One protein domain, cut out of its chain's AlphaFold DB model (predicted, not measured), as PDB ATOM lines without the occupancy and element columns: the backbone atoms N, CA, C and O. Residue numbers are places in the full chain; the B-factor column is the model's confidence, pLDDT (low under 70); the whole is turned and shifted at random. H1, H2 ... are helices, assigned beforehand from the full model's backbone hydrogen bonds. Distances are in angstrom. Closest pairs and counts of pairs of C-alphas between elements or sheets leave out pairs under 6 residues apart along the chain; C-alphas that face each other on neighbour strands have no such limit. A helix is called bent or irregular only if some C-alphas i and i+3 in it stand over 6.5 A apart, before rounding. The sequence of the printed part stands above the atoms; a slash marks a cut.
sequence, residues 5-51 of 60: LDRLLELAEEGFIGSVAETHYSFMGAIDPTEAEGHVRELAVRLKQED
ATOM      1  N   LEU A   5     155.137 149.161 132.476       92.31
ATOM      2  CA  LEU A   5     156.314 149.590 133.227       92.31
ATOM      3  C   LEU A   5     156.870 148.476 134.122       92.31
ATOM      4  O   LEU A   5     158.066 148.209 134.066       92.31
ATOM      5  N   ASP A   6     156.010 147.784 134.873       93.81
ATOM      6  CA  ASP A   6     156.429 146.677 135.740       93.81
ATOM      7  C   ASP A   6     157.138 145.590 134.921       93.81
ATOM      8  O   ASP A   6     158.209 145.123 135.301       93.81
ATOM      9  N   ARG A   7     156.610 145.251 133.733       93.56
ATOM     10  CA  ARG A   7     157.256 144.240 132.884       93.56
ATOM     11  C   ARG A   7     158.596 144.707 132.314       93.56
ATOM     12  O   ARG A   7     159.491 143.886 132.140       93.56
ATOM     13  N   LEU A   8     158.752 145.993 132.003       95.19
ATOM     14  CA  LEU A   8     160.043 146.531 131.565       95.19
ATOM     15  C   LEU A   8     161.081 146.474 132.693       95.19
ATOM     16  O   LEU A   8     162.228 146.122 132.432       95.19
ATOM     17  N   LEU A   9     160.674 146.761 133.934       95.50
ATOM     18  CA  LEU A   9     161.546 146.649 135.104       95.50
ATOM     19  C   LEU A   9     161.989 145.197 135.327       95.50
ATOM     20  O   LEU A   9     163.184 144.949 135.443       95.50
ATOM     21  N   GLU A  10     161.063 144.237 135.267       96.69
ATOM     22  CA  GLU A  10     161.392 142.805 135.344       96.69
ATOM     23  C   GLU A  10     162.375 142.379 134.239       96.69
ATOM     24  O   GLU A  10     163.337 141.669 134.503       96.69
ATOM     25  N   LEU A  11     162.179 142.836 132.995       96.50
ATOM     26  CA  LEU A  11     163.085 142.522 131.883       96.50
ATOM     27  C   LEU A  11     164.490 143.109 132.074       96.50
ATOM     28  O   LEU A  11     165.466 142.505 131.623       96.50
ATOM     29  N   ALA A  12     164.602 144.278 132.708       97.38
ATOM     30  CA  ALA A  12     165.890 144.863 133.061       97.38
ATOM     31  C   ALA A  12     166.560 144.081 134.205       97.38
ATOM     32  O   ALA A  12     167.754 143.799 134.134       97.38
ATOM     33  N   GLU A  13     165.796 143.656 135.216       97.81
ATOM     34  CA  GLU A  13     166.285 142.794 136.303       97.81
ATOM     35  C   GLU A  13     166.741 141.415 135.799       97.81
ATOM     36  O   GLU A  13     167.765 140.894 136.242       97.81
ATOM     37  N   GLU A  14     166.024 140.841 134.828       98.12
ATOM     38  CA  GLU A  14     166.384 139.599 134.130       98.12
ATOM     39  C   GLU A  14     167.613 139.773 133.206       98.12
ATOM     40  O   GLU A  14     168.155 138.783 132.707       98.12
ATOM     41  N   GLY A  15     168.061 141.011 132.962       97.69
ATOM     42  CA  GLY A  15     169.167 141.341 132.058       97.69
ATOM     43  C   GLY A  15     168.834 141.176 130.571       97.69
ATOM     44  O   GLY A  15     169.741 141.107 129.741       97.69
ATOM     45  N   PHE A  16     167.548 141.080 130.221       97.88
ATOM     46  CA  PHE A  16     167.090 140.963 128.834       97.88
ATOM     47  C   PHE A  16     167.200 142.293 128.077       97.88
ATOM     48  O   PHE A  16     167.513 142.305 126.888       97.88
ATOM     49  N   ILE A  17     166.967 143.409 128.771       97.06
ATOM     50  CA  ILE A  17     167.267 144.765 128.294       97.06
ATOM     51  C   ILE A  17     168.304 145.417 129.213       97.06
ATOM     52  O   ILE A  17     168.442 145.021 130.367       97.06
ATOM     53  N   GLY A  18     169.026 146.419 128.705       96.06
ATOM     54  CA  GLY A  18     170.072 147.099 129.475       96.06
ATOM     55  C   GLY A  18     169.531 147.894 130.667       96.06
ATOM     56  O   GLY A  18     170.054 147.781 131.773       96.06
ATOM     57  N   SER A  19     168.486 148.692 130.450       96.56
ATOM     58  CA  SER A  19     167.838 149.498 131.488       96.56
ATOM     59  C   SER A  19     166.455 149.980 131.039       96.56
ATOM     60  O   SER A  19     166.086 149.877 129.867       96.56
ATOM     61  N   VAL A  20     165.691 150.520 131.989       96.62
ATOM     62  CA  VAL A  20     164.484 151.310 131.724       96.62
ATOM     63  C   VAL A  20     164.848 152.786 131.862       96.62
ATOM     64  O   VAL A  20     165.570 153.152 132.790       96.62
ATOM     65  N   ALA A  21     164.369 153.630 130.946       95.38
ATOM     66  CA  ALA A  21     164.605 155.070 131.008       95.38
ATOM     67  C   ALA A  21     164.032 155.672 132.305       95.38
ATOM     68  O   ALA A  21     162.964 155.272 132.762       95.38
ATOM     69  N   GLU A  22     164.710 156.663 132.888       93.19
ATOM     70  CA  GLU A  22     164.237 157.315 134.120       93.19
ATOM     71  C   GLU A  22     162.938 158.106 133.892       93.19
ATOM     72  O   GLU A  22     162.062 158.161 134.760       93.19
ATOM     73  N   THR A  23     162.788 158.697 132.702       93.00
ATOM     74  CA  THR A  23     161.653 159.560 132.359       93.00
ATOM     75  C   THR A  23     160.667 158.845 131.441       93.00
ATOM     76  O   THR A  23     161.033 158.281 130.414       93.00
ATOM     77  N   HIS A  24     159.383 158.931 131.792       92.44
ATOM     78  CA  HIS A  24     158.279 158.338 131.042       92.44
ATOM     79  C   HIS A  24     157.319 159.434 130.586       92.44
ATOM     80  O   HIS A  24     156.953 160.316 131.365       92.44
ATOM     81  N   TYR A  25     156.900 159.373 129.326       90.44
ATOM     82  CA  TYR A  25     156.120 160.429 128.689       90.44
ATOM     83  C   TYR A  25     154.694 159.958 128.405       90.44
ATOM     84  O   TYR A  25     154.473 158.832 127.960       90.44
ATOM     85  N   SER A  26     153.726 160.841 128.627       88.06
ATOM     86  CA  SER A  26     152.338 160.660 128.214       88.06
ATOM     87  C   SER A  26     151.844 161.915 127.506       88.06
ATOM     88  O   SER A  26     152.320 163.024 127.754       88.06
ATOM     89  N   PHE A  27     150.886 161.729 126.608       83.06
ATOM     90  CA  PHE A  27     150.188 162.815 125.938       83.06
ATOM     91  C   PHE A  27     148.727 162.775 126.361       83.06
ATOM     92  O   PHE A  27     148.182 161.702 126.634       83.06
ATOM     93  N   MET A  28     148.078 163.938 126.414       80.88
ATOM     94  CA  MET A  28     146.627 163.964 126.546       80.88
ATOM     95  C   MET A  28     146.002 163.184 125.385       80.88
ATOM     96  O   MET A  28     146.310 163.435 124.221       80.88
ATOM     97  N   GLY A  29     145.126 162.233 125.713       69.69
ATOM     98  CA  GLY A  29     144.356 161.506 124.711       69.69
ATOM     99  C   GLY A  29     143.480 162.451 123.882       69.69
ATOM    100  O   GLY A  29     143.060 163.499 124.368       69.69
ATOM    101  N   ALA A  30     143.194 162.046 122.642       76.62
ATOM    102  CA  ALA A  30     142.372 162.762 121.656       76.62
ATOM    103  C   ALA A  30     142.980 164.026 121.010       76.62
ATOM    104  O   ALA A  30     142.248 164.764 120.352       76.62
ATOM    105  N   ILE A  31     144.291 164.260 121.130       81.31
ATOM    106  CA  ILE A  31     144.977 165.241 120.274       81.31
ATOM    107  C   ILE A  31     145.063 164.721 118.830       81.31
ATOM    108  O   ILE A  31     145.315 163.532 118.609       81.31
ATOM    109  N   ASP A  32     144.858 165.601 117.850       85.00
ATOM    110  CA  ASP A  32     145.101 165.260 116.450       85.00
ATOM    111  C   ASP A  32     146.604 164.953 116.256       85.00
ATOM    112  O   ASP A  32     147.452 165.730 116.707       85.00
ATOM    113  N   PRO A  33     146.984 163.841 115.599       83.75
ATOM    114  CA  PRO A  33     148.391 163.498 115.387       83.75
ATOM    115  C   PRO A  33     149.214 164.604 114.714       83.75
ATOM    116  O   PRO A  33     150.408 164.725 114.982       83.75
ATOM    117  N   THR A  34     148.590 165.415 113.856       88.88
ATOM    118  CA  THR A  34     149.254 166.539 113.184       88.88
ATOM    119  C   THR A  34     149.541 167.693 114.139       88.88
ATOM    120  O   THR A  34     150.602 168.308 114.056       88.88
ATOM    121  N   GLU A  35     148.660 167.937 115.111       88.44
ATOM    122  CA  GLU A  35     148.879 168.919 116.176       88.44
ATOM    123  C   GLU A  35     149.955 168.444 117.164       88.44
ATOM    124  O   GLU A  35     150.712 169.247 117.712       88.44
ATOM    125  N   ALA A  36     150.079 167.127 117.354       88.50
ATOM    126  CA  ALA A  36     151.093 166.533 118.218       88.50
ATOM    127  C   ALA A  36     152.505 166.489 117.600       88.50
ATOM    128  O   ALA A  36     153.471 166.306 118.344       88.50
ATOM    129  N   GLU A  37     152.670 166.661 116.277       90.81
ATOM    130  CA  GLU A  37     153.955 166.442 115.587       90.81
ATOM    131  C   GLU A  37     155.098 167.270 116.195       90.81
ATOM    132  O   GLU A  37     156.185 166.740 116.439       90.81
ATOM    133  N   GLY A  38     154.853 168.554 116.480       92.44
ATOM    134  CA  GLY A  38     155.856 169.439 117.076       92.44
ATOM    135  C   GLY A  38     156.353 168.920 118.428       92.44
ATOM    136  O   GLY A  38     157.558 168.788 118.643       92.44
ATOM    137  N   HIS A  39     155.424 168.526 119.299       90.62
ATOM    138  CA  HIS A  39     155.736 167.975 120.617       90.62
ATOM    139  C   HIS A  39     156.465 166.630 120.531       90.62
ATOM    140  O   HIS A  39     157.433 166.400 121.255       90.62
ATOM    141  N   VAL A  40     156.044 165.752 119.617       91.69
ATOM    142  CA  VAL A  40     156.698 164.455 119.393       91.69
ATOM    143  C   VAL A  40     158.110 164.642 118.831       91.69
ATOM    144  O   VAL A  40     159.024 163.912 119.213       91.69
ATOM    145  N   ARG A  41     158.335 165.643 117.971       94.38
ATOM    146  CA  ARG A  41     159.665 165.961 117.433       94.38
ATOM    147  C   ARG A  41     160.616 166.458 118.522       94.38
ATOM    148  O   ARG A  41     161.764 166.024 118.555       94.38
ATOM    149  N   GLU A  42     160.149 167.327 119.414       94.00
ATOM    150  CA  GLU A  42     160.932 167.768 120.576       94.00
ATOM    151  C   GLU A  42     161.249 166.605 121.521       94.00
ATOM    152  O   GLU A  42     162.391 166.458 121.961       94.00
ATOM    153  N   LEU A  43     160.265 165.740 121.780       94.44
ATOM    154  CA  LEU A  43     160.459 164.527 122.568       94.44
ATOM    155  C   LEU A  43     161.519 163.611 121.940       94.44
ATOM    156  O   LEU A  43     162.422 163.154 122.633       94.44
ATOM    157  N   ALA A  44     161.468 163.390 120.625       94.25
ATOM    158  CA  ALA A  44     162.433 162.543 119.928       94.25
ATOM    159  C   ALA A  44     163.880 163.049 120.061       94.25
ATOM    160  O   ALA A  44     164.808 162.243 120.100       94.25
ATOM    161  N   VAL A  45     164.093 164.368 120.147       96.12
ATOM    162  CA  VAL A  45     165.423 164.938 120.416       96.12
ATOM    163  C   VAL A  45     165.896 164.580 121.825       96.12
ATOM    164  O   VAL A  45     167.044 164.177 121.977       96.12
ATOM    165  N   ARG A  46     165.021 164.673 122.835       95.62
ATOM    166  CA  ARG A  46     165.357 164.323 124.226       95.62
ATOM    167  C   ARG A  46     165.669 162.840 124.380       95.62
ATOM    168  O   ARG A  46     166.711 162.504 124.918       95.62
ATOM    169  N   LEU A  47     164.840 161.967 123.805       96.00
ATOM    170  CA  LEU A  47     165.063 160.517 123.843       96.00
ATOM    171  C   LEU A  47     166.422 160.133 123.240       96.00
ATOM    172  O   LEU A  47     167.119 159.282 123.779       96.00
ATOM    173  N   LYS A  48     166.844 160.807 122.162       95.00
ATOM    174  CA  LYS A  48     168.187 160.617 121.593       95.00
ATOM    175  C   LYS A  48     169.310 161.120 122.495       95.00
ATOM    176  O   LYS A  48     170.390 160.553 122.461       95.00
ATOM    177  N   GLN A  49     169.091 162.204 123.236       95.88
ATOM    178  CA  GLN A  49     170.072 162.731 124.193       95.88
ATOM    179  C   GLN A  49     170.198 161.847 125.439       95.88
ATOM    180  O   GLN A  49     171.244 161.855 126.075       95.88
ATOM    181  N   GLU A  50     169.145 161.101 125.767       95.44
ATOM    182  CA  GLU A  50     169.095 160.105 126.842       95.44
ATOM    183  C   GLU A  50     169.558 158.706 126.379       95.44
ATOM    184  O   GLU A  50     169.390 157.739 127.117       95.44
ATOM    185  N   ASP A  51     170.112 158.584 125.165       95.31
ATOM    186  CA  ASP A  51     170.572 157.321 124.566       95.31
ATOM    187  C   ASP A  51     169.494 156.211 124.537       95.31
ATOM    188  O   ASP A  51     169.784 155.020 124.635       95.31
TER     189      ASP A  51
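What this domain is: This is residues 5 to 51 of the 60 residues of an uncharacterized protein of Afipia felis (UniProt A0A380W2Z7). A long, kinked helix, H2, and a short helix, H1, form the two arms of an open, stretched Z, with a long strung-out link as its diagonal. The chain runs along H1, turns back through residues 14 to 32, and turns again into H2; residues 29 to 35, of which 33 to 35 belong to H2, stand free at one end. The printed part has 47 residues with two named helices, H1 then H2, and no named strand, and its class is all helix. It is only just loose, close to extended, with a radius of gyration of the C-alphas of 13.8 A, and elongated, spanning 39 by 24 by 13 A.

How they stand to each other: H2, residues 33 to 49, has a kink of 38 degrees near residue 40. It is irregular: C-alphas 35 and 38 are 7.1 A apart. H1, residues 5 to 13, is apart from H2, with no C-alpha of the one within 8 A of the other. In H1 every O i to N i+4 pair is within hydrogen-bond range; in H2, 11 of 13 are.

Where its parts are: H2 runs 23.4 A from C-alpha 33 at (148.391, 163.498, 115.387) to C-alpha 49 at (170.072, 162.731, 124.193). H1 runs 12.5 A from its first to its last C-alpha, and begins with C-alpha 5 at (156.314, 149.590, 133.227).

The domain as a whole: The two C-alphas farthest apart are those of Glu 14 and Glu 35, at 38.6 A. The first and last printed C-alphas, of Leu 5 and Asp 51, are 18.4 A apart. The link from H1 to H2 is long, with 19 residues, and the printed part has no cut. The mean pLDDT of the printed part is 92.1, and residue 29 is under 70.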